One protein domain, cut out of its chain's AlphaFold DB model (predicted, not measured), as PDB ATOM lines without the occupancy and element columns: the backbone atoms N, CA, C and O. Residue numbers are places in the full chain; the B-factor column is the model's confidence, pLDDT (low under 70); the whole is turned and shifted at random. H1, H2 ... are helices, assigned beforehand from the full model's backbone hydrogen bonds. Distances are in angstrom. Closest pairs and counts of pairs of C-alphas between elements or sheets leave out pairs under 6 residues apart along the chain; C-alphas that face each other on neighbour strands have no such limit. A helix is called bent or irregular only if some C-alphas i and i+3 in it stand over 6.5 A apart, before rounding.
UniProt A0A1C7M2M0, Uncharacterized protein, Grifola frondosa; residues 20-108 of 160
ATOM      1  N   VAL A  20     224.083 488.975 421.767       96.44
ATOM      2  CA  VAL A  20     224.621 488.269 422.949       96.44
ATOM      3  C   VAL A  20     226.144 488.194 422.888       96.44
ATOM      4  O   VAL A  20     226.810 488.597 423.842       96.44
ATOM      5  N   ARG A  21     226.713 487.742 421.763       96.31
ATOM      6  CA  ARG A  21     228.168 487.646 421.582       96.31
ATOM      7  C   ARG A  21     228.844 489.002 421.782       96.31
ATOM      8  O   ARG A  21     229.841 489.089 422.493       96.31
ATOM      9  N   THR A  22     228.281 490.064 421.212       95.81
ATOM     10  CA  THR A  22     228.811 491.427 421.365       95.81
ATOM     11  C   THR A  22     228.791 491.879 422.826       95.81
ATOM     12  O   THR A  22     229.799 492.376 423.326       95.81
ATOM     13  N   SER A  23     227.678 491.671 423.533       96.69
ATOM     14  CA  SER A  23     227.558 492.039 424.947       96.69
ATOM     15  C   SER A  23     228.494 491.235 425.846       96.69
ATOM     16  O   SER A  23     229.124 491.810 426.729       96.69
ATOM     17  N   ILE A  24     228.655 489.934 425.598       96.62
ATOM     18  CA  ILE A  24     229.617 489.104 426.329       96.62
ATOM     19  C   ILE A  24     231.038 489.641 426.119       96.62
ATOM     20  O   ILE A  24     231.739 489.877 427.097       96.62
ATOM     21  N   ILE A  25     231.450 489.923 424.878       94.56
ATOM     22  CA  ILE A  25     232.782 490.488 424.591       94.56
ATOM     23  C   ILE A  25     233.005 491.802 425.347       94.56
ATOM     24  O   ILE A  25     234.082 492.013 425.906       94.56
ATOM     25  N   GLN A  26     232.001 492.683 425.375       95.12
ATOM     26  CA  GLN A  26     232.079 493.940 426.117       95.12
ATOM     27  C   GLN A  26     232.281 493.696 427.615       95.12
ATOM     28  O   GLN A  26     233.175 494.299 428.205       95.12
ATOM     29  N   ILE A  27     231.519 492.780 428.218       95.81
ATOM     30  CA  ILE A  27     231.642 492.430 429.640       95.81
ATOM     31  C   ILE A  27     233.031 491.856 429.942       95.81
ATOM     32  O   ILE A  27     233.704 492.327 430.857       95.81
ATOM     33  N   LEU A  28     233.490 490.884 429.147       93.12
ATOM     34  CA  LEU A  28     234.780 490.222 429.355       93.12
ATOM     35  C   LEU A  28     235.967 491.183 429.232       93.12
ATOM     36  O   LEU A  28     236.971 491.012 429.915       93.12
ATOM     37  N   ARG A  29     235.854 492.199 428.370       91.31
ATOM     38  CA  ARG A  29     236.948 493.133 428.061       91.31
ATOM     39  C   ARG A  29     236.787 494.504 428.702       91.31
ATOM     40  O   ARG A  29     237.624 495.370 428.461       91.31
ATOM     41  N   THR A  30     235.760 494.710 429.527       92.75
ATOM     42  CA  THR A  30     235.558 495.969 430.257       92.75
ATOM     43  C   THR A  30     236.826 496.303 431.052       92.75
ATOM     44  O   THR A  30     237.226 495.488 431.884       92.75
ATOM     45  N   PRO A  31     237.492 497.449 430.802       91.19
ATOM     46  CA  PRO A  31     238.689 497.840 431.543       91.19
ATOM     47  C   PRO A  31     238.428 497.892 433.048       91.19
ATOM     48  O   PRO A  31     237.461 498.514 433.486       91.19
ATOM     49  N   GLY A  32     239.270 497.211 433.828       88.12
ATOM     50  CA  GLY A  32     239.093 497.073 435.279       88.12
ATOM     51  C   GLY A  32     237.891 496.217 435.702       88.12
ATOM     52  O   GLY A  32     237.547 496.188 436.882       88.12
ATOM     53  N   GLY A  33     237.230 495.538 434.759       91.31
ATOM     54  CA  GLY A  33     236.154 494.595 435.039       91.31
ATOM     55  C   GLY A  33     236.672 493.280 435.637       91.31
ATOM     56  O   GLY A  33     237.842 492.942 435.472       91.31
ATOM     57  N   PRO A  34     235.797 492.482 436.275       90.88
ATOM     58  CA  PRO A  34     236.190 491.280 437.025       90.88
ATOM     59  C   PRO A  34     236.800 490.165 436.163       90.88
ATOM     60  O   PRO A  34     237.396 489.232 436.692       90.88
ATOM     61  N   TYR A  35     236.640 490.249 434.842       91.00
ATOM     62  CA  TYR A  35     237.149 489.273 433.879       91.00
ATOM     63  C   TYR A  35     238.325 489.807 433.058       91.00
ATOM     64  O   TYR A  35     238.931 489.040 432.319       91.00
ATOM     65  N   HIS A  36     238.641 491.103 433.159       88.56
ATOM     66  CA  HIS A  36     239.516 491.797 432.215       88.56
ATOM     67  C   HIS A  36     240.861 491.083 432.030       88.56
ATOM     68  O   HIS A  36     241.242 490.775 430.902       88.56
ATOM     69  N   ASP A  37     241.512 490.725 433.134       86.12
ATOM     70  CA  ASP A  37     242.842 490.103 433.150       86.12
ATOM     71  C   ASP A  37     242.867 488.699 432.519       86.12
ATOM     72  O   ASP A  37     243.906 488.236 432.057       86.12
ATOM     73  N   TRP A  38     241.721 488.014 432.445       86.00
ATOM     74  CA  TRP A  38     241.614 486.697 431.804       86.00
ATOM     75  C   TRP A  38     241.561 486.783 430.276       86.00
ATOM     76  O   TRP A  38     241.896 485.815 429.587       86.00
ATOM     77  N   PHE A  39     241.125 487.925 429.741       86.38
ATOM     78  CA  PHE A  39     240.851 488.112 428.313       86.38
ATOM     79  C   PHE A  39     241.662 489.247 427.678       86.38
ATOM     80  O   PHE A  39     241.559 489.470 426.468       86.38
ATOM     81  N   MET A  40     242.483 489.938 428.465       82.00
ATOM     82  CA  MET A  40     243.415 490.984 428.046       82.00
ATOM     83  C   MET A  40     244.838 490.642 428.533       82.00
ATOM     84  O   MET A  40     245.043 489.559 429.060       82.00
ATOM     85  N   GLU A  41     245.828 491.476 428.191       63.38
ATOM     86  CA  GLU A  41     247.282 491.362 428.472       63.38
ATOM     87  C   GLU A  41     247.878 489.973 428.799       63.38
ATOM     88  O   GLU A  41     247.668 489.394 429.856       63.38
ATOM     89  N   GLY A  42     248.724 489.446 427.902       61.72
ATOM     90  CA  GLY A  42     249.529 488.235 428.149       61.72
ATOM     91  C   GLY A  42     248.754 486.908 428.162       61.72
ATOM     92  O   GLY A  42     249.339 485.872 427.854       61.72
ATOM     93  N   VAL A  43     247.443 486.934 428.428       60.62
ATOM     94  CA  VAL A  43     246.592 485.736 428.561       60.62
ATOM     95  C   VAL A  43     245.589 485.591 427.410       60.62
ATOM     96  O   VAL A  43     245.233 484.468 427.060       60.62
ATOM     97  N   ARG A  44     245.198 486.694 426.747       63.00
ATOM     98  CA  ARG A  44     244.177 486.741 425.673       63.00
ATOM     99  C   ARG A  44     244.319 485.670 424.591       63.00
ATOM    100  O   ARG A  44     243.317 485.109 424.157       63.00
ATOM    101  N   ASP A  45     245.538 485.410 424.137       68.38
ATOM    102  CA  ASP A  45     245.795 484.498 423.021       68.38
ATOM    103  C   ASP A  45     246.184 483.086 423.442       68.38
ATOM    104  O   ASP A  45     246.506 482.255 422.586       68.38
ATOM    105  N   THR A  46     246.095 482.786 424.736       82.50
ATOM    106  CA  THR A  46     246.286 481.422 425.210       82.50
ATOM    107  C   THR A  46     245.152 480.524 424.697       82.50
ATOM    108  O   THR A  46     244.008 480.960 424.550       82.50
ATOM    109  N   PRO A  47     245.422 479.237 424.432       84.56
ATOM    110  CA  PRO A  47     244.357 478.277 424.153       84.56
ATOM    111  C   PRO A  47     243.295 478.245 425.262       84.56
ATOM    112  O   PRO A  47     242.109 478.103 424.977       84.56
ATOM    113  N   ARG A  48     243.716 478.456 426.518       83.81
ATOM    114  CA  ARG A  48     242.848 478.468 427.699       83.81
ATOM    115  C   ARG A  48     241.838 479.614 427.679       83.81
ATOM    116  O   ARG A  48     240.654 479.365 427.884       83.81
ATOM    117  N   SER A  49     242.273 480.849 427.429       86.50
ATOM    118  CA  SER A  49     241.361 482.000 427.353       86.50
ATOM    119  C   SER A  49     240.378 481.859 426.192       86.50
ATOM    120  O   SER A  49     239.197 482.136 426.366       86.50
ATOM    121  N   LYS A  50     240.831 481.363 425.032       87.38
ATOM    122  CA  LYS A  50     239.978 481.123 423.856       87.38
ATOM    123  C   LYS A  50     238.926 480.052 424.119       87.38
ATOM    124  O   LYS A  50     237.765 480.238 423.769       87.38
ATOM    125  N   GLN A  51     239.321 478.956 424.762       90.12
ATOM    126  CA  GLN A  51     238.396 477.899 425.153       90.12
ATOM    127  C   GLN A  51     237.372 478.406 426.175       90.12
ATOM    128  O   GLN A  51     236.183 478.130 426.040       90.12
ATOM    129  N   LEU A  52     237.811 479.180 427.170       91.12
ATOM    130  CA  LEU A  52     236.913 479.770 428.156       91.12
ATOM    131  C   LEU A  52     235.946 480.783 427.522       91.12
ATOM    132  O   LEU A  52     234.766 480.768 427.851       91.12
ATOM    133  N   GLU A  53     236.415 481.626 426.596       92.44
ATOM    134  CA  GLU A  53     235.568 482.561 425.842       92.44
ATOM    135  C   GLU A  53     234.471 481.800 425.069       92.44
ATOM    136  O   GLU A  53     233.297 482.158 425.157       92.44
ATOM    137  N   GLU A  54     234.821 480.695 424.401       93.31
ATOM    138  CA  GLU A  54     233.854 479.854 423.684       93.31
ATOM    139  C   GLU A  54     232.843 479.182 424.624       93.31
ATOM    140  O   GLU A  54     231.642 479.209 424.352       93.31
ATOM    141  N   HIS A  55     233.291 478.649 425.765       94.56
ATOM    142  CA  HIS A  55     232.388 478.106 426.782       94.56
ATOM    143  C   HIS A  55     231.410 479.166 427.300       94.56
ATOM    144  O   HIS A  55     230.211 478.907 427.387       94.56
ATOM    145  N   ILE A  56     231.893 480.382 427.577       95.94
ATOM    146  CA  ILE A  56     231.048 481.506 428.003       95.94
ATOM    147  C   ILE A  56     230.010 481.847 426.934       95.94
ATOM    148  O   ILE A  56     228.858 482.103 427.283       95.94
ATOM    149  N   PHE A  57     230.364 481.816 425.648       95.94
ATOM    150  CA  PHE A  57     229.386 482.038 424.585       95.94
ATOM    151  C   PHE A  57     228.339 480.928 424.514       95.94
ATOM    152  O   PHE A  57     227.144 481.223 424.567       95.94
ATOM    153  N   VAL A  58     228.764 479.671 424.389       95.38
ATOM    154  CA  VAL A  58     227.860 478.534 424.167       95.38
ATOM    155  C   VAL A  58     226.945 478.327 425.371       95.38
ATOM    156  O   VAL A  58     225.719 478.288 425.225       95.38
ATOM    157  N   ASP A  59     227.515 478.262 426.572       95.75
ATOM    158  CA  ASP A  59     226.742 478.002 427.782       95.75
ATOM    159  C   ASP A  59     225.995 479.247 428.252       95.75
ATOM    160  O   ASP A  59     224.877 479.139 428.757       95.75
ATOM    161  N   GLY A  60     226.547 480.440 428.020       96.25
ATOM    162  CA  GLY A  60     225.861 481.695 428.310       96.25
ATOM    163  C   GLY A  60     224.602 481.830 427.461       96.25
ATOM    164  O   GLY A  60     223.521 482.089 427.991       96.25
ATOM    165  N   LEU A  61     224.696 481.555 426.156       95.62
ATOM    166  CA  LEU A  61     223.539 481.515 425.263       95.62
ATOM    167  C   LEU A  61     222.526 480.447 425.701       95.62
ATOM    168  O   LEU A  61     221.320 480.708 425.729       95.62
ATOM    169  N   ASN A  62     223.012 479.267 426.093       94.06
ATOM    170  CA  ASN A  62     222.175 478.187 426.605       94.06
ATOM    171  C   ASN A  62     221.424 478.584 427.890       94.06
ATOM    172  O   ASN A  62     220.256 478.243 428.038       94.06
ATOM    173  N   ILE A  63     222.040 479.338 428.799       94.38
ATOM    174  CA  ILE A  63     221.367 479.880 429.988       94.38
ATOM    175  C   ILE A  63     220.300 480.897 429.577       94.38
ATOM    176  O   ILE A  63     219.152 480.818 430.022       94.38
ATOM    177  N   LEU A  64     220.653 481.839 428.699       95.75
ATOM    178  CA  LEU A  64     219.764 482.926 428.291       95.75
ATOM    179  C   LEU A  64     218.488 482.415 427.618       95.75
ATOM    180  O   LEU A  64     217.410 482.948 427.886       95.75
ATOM    181  N   ARG A  65     218.574 481.346 426.813       93.81
ATOM    182  CA  ARG A  65     217.400 480.787 426.123       93.81
ATOM    183  C   ARG A  65     216.321 480.222 427.049       93.81
ATOM    184  O   ARG A  65     215.200 480.011 426.599       93.81
ATOM    185  N   HIS A  66     216.624 479.987 428.327       92.25
ATOM    186  CA  HIS A  66     215.642 479.512 429.306       92.25
ATOM    187  C   HIS A  66     214.801 480.631 429.929       92.25
ATOM    188  O   HIS A  66     213.805 480.348 430.595       92.25
ATOM    189  N   TYR A  67     215.161 481.900 429.728       90.69
ATOM    190  CA  TYR A  67     214.431 483.010 430.324       90.69
ATOM    191  C   TYR A  67     213.372 483.570 429.382       90.69
ATOM    192  O   TYR A  67     213.669 484.119 428.325       90.69
ATOM    193  N   GLU A  68     212.123 483.558 429.847       89.00
ATOM    194  CA  GLU A  68     210.989 484.206 429.177       89.00
ATOM    195  C   GLU A  68     211.258 485.684 428.843       89.00
ATOM    196  O   GLU A  68     210.859 486.178 427.790       89.00
ATOM    197  N   GLY A  69     211.959 486.395 429.733       90.44
ATOM    198  CA  GLY A  69     212.370 487.777 429.488       90.44
ATOM    199  C   GLY A  69     213.288 487.897 428.272       90.44
ATOM    200  O   GLY A  69     213.098 488.795 427.457       90.44
ATOM    201  N   MET A  70     214.215 486.953 428.101       94.31
ATOM    202  CA  MET A  70     215.130 486.928 426.962       94.31
ATOM    203  C   MET A  70     214.418 486.578 425.660       94.31
ATOM    204  O   MET A  70     214.748 487.171 424.640       94.31
ATOM    205  N   ARG A  71     213.385 485.723 425.691       93.19
ATOM    206  CA  ARG A  71     212.553 485.451 424.507       93.19
ATOM    207  C   ARG A  71     211.914 486.730 423.959       93.19
ATOM    208  O   ARG A  71     212.020 487.017 422.775       93.19
ATOM    209  N   ARG A  72     211.309 487.538 424.833       92.00
ATOM    210  CA  ARG A  72     210.677 488.812 424.436       92.00
ATOM    211  C   ARG A  72     211.691 489.824 423.906       92.00
ATOM    212  O   ARG A  72     211.381 490.605 423.012       92.00
ATOM    213  N   LEU A  73     212.898 489.827 424.473       93.50
ATOM    214  CA  LEU A  73     213.989 490.667 423.984       93.50
ATOM    215  C   LEU A  73     214.512 490.177 422.632       93.50
ATOM    216  O   LEU A  73     214.805 491.013 421.785       93.50
ATOM    217  N   ALA A  74     214.559 488.865 422.400       93.81
ATOM    218  CA  ALA A  74     214.885 488.292 421.097       93.81
ATOM    219  C   ALA A  74     213.877 488.742 420.037       93.81
ATOM    220  O   ALA A  74     214.270 489.385 419.075       93.81
ATOM    221  N   GLU A  75     212.577 488.567 420.283       92.44
ATOM    222  CA  GLU A  75     211.509 489.045 419.388       92.44
ATOM    223  C   GLU A  75     211.621 490.556 419.096       92.44
ATOM    224  O   GLU A  75     211.364 491.023 417.980       92.44
ATOM    225  N   GLN A  76     212.029 491.351 420.089       92.94
ATOM    226  CA  GLN A  76     212.286 492.778 419.908       92.94
ATOM    227  C   GLN A  76     213.502 493.046 419.013       92.94
ATOM    228  O   GLN A  76     213.434 493.936 418.162       92.94
ATOM    229  N   ILE A  77     214.603 492.322 419.212       93.69
ATOM    230  CA  ILE A  77     215.810 492.431 418.389       93.69
ATOM    231  C   ILE A  77     215.472 492.050 416.948       93.69
ATOM    232  O   ILE A  77     215.702 492.870 416.068       93.69
ATOM    233  N   THR A  78     214.819 490.913 416.710       91.44
ATOM    234  CA  THR A  78     214.414 490.472 415.365       91.44
ATOM    235  C   THR A  78     213.502 491.493 414.677       91.44
ATOM    236  O   THR A  78     213.642 491.782 413.493       91.44
ATOM    237  N   SER A  79     212.555 492.086 415.413       90.94
ATOM    238  CA  SER A  79     211.583 493.020 414.825       90.94
ATOM    239  C   SER A  79     212.103 494.447 414.628       90.94
ATOM    240  O   SER A  79     211.589 495.168 413.772       90.94
ATOM    241  N   ARG A  80     213.073 494.903 415.432       90.06
ATOM    242  CA  ARG A  80     213.534 496.308 415.448       90.06
ATOM    243  C   ARG A  80     215.026 496.487 415.180       90.06
ATOM    244  O   ARG A  80     215.483 497.628 415.128       90.06
ATOM    245  N   GLY A  81     215.784 495.400 415.093       87.50
ATOM    246  CA  GLY A  81     217.243 495.379 414.983       87.50
ATOM    247  C   GLY A  81     217.984 495.897 416.220       87.50
ATOM    248  O   GLY A  81     219.192 496.102 416.164       87.50
ATOM    249  N   LYS A  82     217.284 496.198 417.326       88.19
ATOM    250  CA  LYS A  82     217.900 496.764 418.535       88.19
ATOM    251  C   LYS A  82     217.069 496.577 419.793       88.19
ATOM    252  O   LYS A  82     215.837 496.554 419.767       88.19
ATOM    253  N   ILE A  83     217.771 496.590 420.918       90.06
ATOM    254  CA  ILE A  83     217.186 496.642 422.256       90.06
ATOM    255  C   ILE A  83     216.781 498.088 422.553       90.06
ATOM    256  O   ILE A  83     217.547 499.028 422.337       90.06
ATOM    257  N   SER A  84     215.558 498.300 423.039       90.06
ATOM    258  CA  SER A  84     215.141 499.637 423.476       90.06
ATOM    259  C   SER A  84     215.856 500.048 424.756       90.06
ATOM    260  O   SER A  84     216.050 499.218 425.637       90.06
ATOM    261  N   HIS A  85     216.083 501.349 424.934       90.62
ATOM    262  CA  HIS A  85     216.664 501.905 426.159       90.62
ATOM    263  C   HIS A  85     215.949 501.439 427.444       90.62
ATOM    264  O   HIS A  85     216.598 501.154 428.443       90.62
ATOM    265  N   ALA A  86     214.618 501.293 427.417       90.88
ATOM    266  CA  ALA A  86     213.841 500.796 428.560       90.88
ATOM    267  C   ALA A  86     214.201 499.357 428.988       90.88
ATOM    268  O   ALA A  86     213.983 498.983 430.135       90.88
ATOM    269  N   ASN A  87     214.768 498.567 428.074       93.00
ATOM    270  CA  ASN A  87     215.118 497.165 428.276       93.00
ATOM    271  C   ASN A  87     216.631 496.937 428.409       93.00
ATOM    272  O   ASN A  87     217.042 495.809 428.668       93.00
ATOM    273  N   ALA A  88     217.453 497.980 428.250       92.56
ATOM    274  CA  ALA A  88     218.910 497.868 428.285       92.56
ATOM    275  C   ALA A  88     219.406 497.308 429.626       92.56
ATOM    276  O   ALA A  88     220.141 496.329 429.644       92.56
ATOM    277  N   ALA A  89     218.905 497.833 430.748       93.75
ATOM    278  CA  ALA A  89     219.284 497.346 432.076       93.75
ATOM    279  C   ALA A  89     218.881 495.878 432.312       93.75
ATOM    280  O   ALA A  89     219.617 495.114 432.932       93.75
ATOM    281  N   VAL A  90     217.716 495.464 431.800       93.62
ATOM    282  CA  VAL A  90     217.253 494.072 431.910       93.62
ATOM    283  C   VAL A  90     218.148 493.150 431.086       93.62
ATOM    284  O   VAL A  90     218.551 492.098 431.575       93.62
ATOM    285  N   TRP A  91     218.485 493.558 429.862       95.94
ATOM    286  CA  TRP A  91     219.427 492.844 429.007       95.94
ATOM    287  C   TRP A  91     220.790 492.677 429.681       95.94
ATOM    288  O   TRP A  91     221.260 491.553 429.844       95.94
ATOM    289  N   GLU A  92     221.390 493.782 430.127       95.12
ATOM    290  CA  GLU A  92     222.700 493.785 430.781       95.12
ATOM    291  C   GLU A  92     222.716 492.885 432.016       95.12
ATOM    292  O   GLU A  92     223.649 492.100 432.185       95.12
ATOM    293  N   MET A  93     221.663 492.927 432.836       95.62
ATOM    294  CA  MET A  93     221.527 492.064 434.008       95.62
ATOM    295  C   MET A  93     221.554 490.577 433.629       95.62
ATOM    296  O   MET A  93     222.302 489.812 434.237       95.62
ATOM    297  N   TYR A  94     220.768 490.153 432.633       96.44
ATOM    298  CA  TYR A  94     220.724 488.745 432.221       96.44
ATOM    299  C   TYR A  94     222.035 488.281 431.590       96.44
ATOM    300  O   TYR A  94     222.512 487.197 431.926       96.44
ATOM    301  N   VAL A  95     222.636 489.081 430.704       97.06
ATOM    302  CA  VAL A  95     223.903 488.707 430.059       97.06
ATOM    303  C   VAL A  95     225.033 488.658 431.087       97.06
ATOM    304  O   VAL A  95     225.788 487.691 431.105       97.06
ATOM    305  N   THR A  96     225.111 489.630 431.999       97.25
ATOM    306  CA  THR A  96     226.106 489.627 433.086       97.25
ATOM    307  C   THR A  96     225.930 488.416 433.993       97.25
ATOM    308  O   THR A  96     226.909 487.751 434.323       97.25
ATOM    309  N   PHE A  97     224.688 488.081 434.351       96.38
ATOM    310  CA  PHE A  97     224.389 486.873 435.114       96.38
ATOM    311  C   PHE A  97     224.860 485.607 434.386       96.38
ATOM    312  O   PHE A  97     225.514 484.768 435.001       96.38
ATOM    313  N   ALA A  98     224.570 485.476 433.090       97.12
ATOM    314  CA  ALA A  98     224.986 484.320 432.301       97.12
ATOM    315  C   ALA A  98     226.516 484.202 432.234       97.12
ATOM    316  O   ALA A  98     227.051 483.129 432.503       97.12
ATOM    317  N   VAL A  99     227.227 485.305 431.973       97.25
ATOM    318  CA  VAL A  99     228.699 485.334 431.989       97.25
ATOM    319  C   VAL A  99     229.235 484.907 433.351       97.25
ATOM    320  O   VAL A  99     230.079 484.020 433.417       97.25
ATOM    321  N   ALA A 100     228.723 485.487 434.439       95.75
ATOM    322  CA  ALA A 100     229.172 485.168 435.789       95.75
ATOM    323  C   ALA A 100     228.923 483.700 436.152       95.75
ATOM    324  O   ALA A 100     229.809 483.060 436.713       95.75
ATOM    325  N   ALA A 101     227.753 483.160 435.807       94.94
ATOM    326  CA  ALA A 101     227.396 481.773 436.072       94.94
ATOM    327  C   ALA A 101     228.317 480.796 435.331       94.94
ATOM    328  O   ALA A 101     228.799 479.839 435.931       94.94
ATOM    329  N   VAL A 102     228.599 481.054 434.051       95.00
ATOM    330  CA  VAL A 102     229.488 480.198 433.257       95.00
ATOM    331  C   VAL A 102     230.934 480.337 433.712       95.00
ATOM    332  O   VAL A 102     231.613 479.341 433.942       95.00
ATOM    333  N   PHE A 103     231.412 481.563 433.913       92.44
ATOM    334  CA  PHE A 103     232.765 481.810 434.399       92.44
ATOM    335  C   PHE A 103     232.998 481.104 435.743       92.44
ATOM    336  O   PHE A 103     233.956 480.352 435.897       92.44
ATOM    337  N   ALA A 104     232.059 481.240 436.681       91.25
ATOM    338  CA  ALA A 104     232.089 480.540 437.960       91.25
ATOM    339  C   ALA A 104     231.876 479.023 437.849       91.25
ATOM    340  O   ALA A 104     232.058 478.346 438.847       91.25
ATOM    341  N   HIS A 105     231.496 478.469 436.697       90.38
ATOM    342  CA  HIS A 105     231.446 477.023 436.478       90.38
ATOM    343  C   HIS A 105     232.799 476.461 436.017       90.38
ATOM    344  O   HIS A 105     233.184 475.373 436.439       90.38
ATOM    345  N   TYR A 106     233.540 477.215 435.200       87.06
ATOM    346  CA  TYR A 106     234.799 476.762 434.592       87.06
ATOM    347  C   TYR A 106     236.065 477.189 435.348       87.06
ATOM    348  O   TYR A 106     237.119 476.580 435.188       87.06
ATOM    349  N   ILE A 107     235.982 478.213 436.195       79.38
ATOM    350  CA  ILE A 107     237.097 478.683 437.033       79.38
ATOM    351  C   ILE A 107     237.309 477.852 438.323       79.38
ATOM    352  O   ILE A 107     238.463 477.742 438.737       79.38
ATOM    353  N   PRO A 108     236.302 477.204 438.958       59.41
ATOM    354  CA  PRO A 108     236.519 476.407 440.173       59.41
ATOM    355  C   PRO A 108     237.323 475.113 439.990       59.41
ATOM    356  O   PRO A 108     237.559 474.423 440.975       59.41
TER     357      PRO A 108
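AT A GLANCE: This is residues 20 to 108 of the 160 residues of an uncharacterized protein of Grifola frondosa (UniProt A0A1C7M2M0). Two long helices, H5 and H3, cross at a steep angle, and the shorter H1 packs on both of them near the middle of the domain. H4 packs on H5 at one end of the long axis, while little H2 and the loop of residues 40 to 46 lie at the other. The 89 printed residues hold five named helices, H1 to H5 in chain order, and no named strand: all helix. The whole is compact, with a radius of gyration of the C-alphas of 13.6 A, but elongated, spanning 40 by 24 by 17 A.

HOW THE PARTS SIT: Start from H5, residues 85 to 106, which with H1, residues 20 to 29, is a hub touching three helices. H5 touches H3, residues 47 to 64, at a steep tilt of 53 degrees, opposite ways; their closest C-alphas, Gly 60 and Ala 98, are 4.9 A apart. With residues 92 to 99 alone, H5 touches H1 at 67 degrees, only just steep; C-alphas 24 and 95 come closest, at 6.8 A. H1 touches residues 56 to 61 of H3, closest at C-alphas 21 and 57, 6.5 A. Residues 70 to 73 of H4, residues 68 to 80, touch H5, closest at C-alphas 70 and 91, 7.6 A. H2, residues 36 to 39, touches H1, closest at C-alphas 29 and 36, 5.1 A, and is apart from H4 and H5. Every O i to N i+4 pair is within hydrogen-bond range in H1, H3 and H4, and 16 of 18 are in H5; H2 is too short for one.

IN THESE COORDINATES: Find C-alpha 85 at (216.664, 501.905, 426.159); from there H5 runs 32.1 A to C-alpha 106 at (234.799, 476.762, 434.592). It is irregular: C-alphas 86 and 89 are 7.3 A apart. H3 measures 25.4 A, H4 18.5 A, H1 14.2 A and H2 5.5 A. H1 begins at C-alpha 20, (224.621, 488.269, 422.949).

THE WHOLE: Look to Gly 42 and Ser 79 for the C-alphas farthest apart, 40.5 A. The printed part has no cut, and no link is long. In this predicted model, pLDDT is under 70 at residues 41 to 45 and 108.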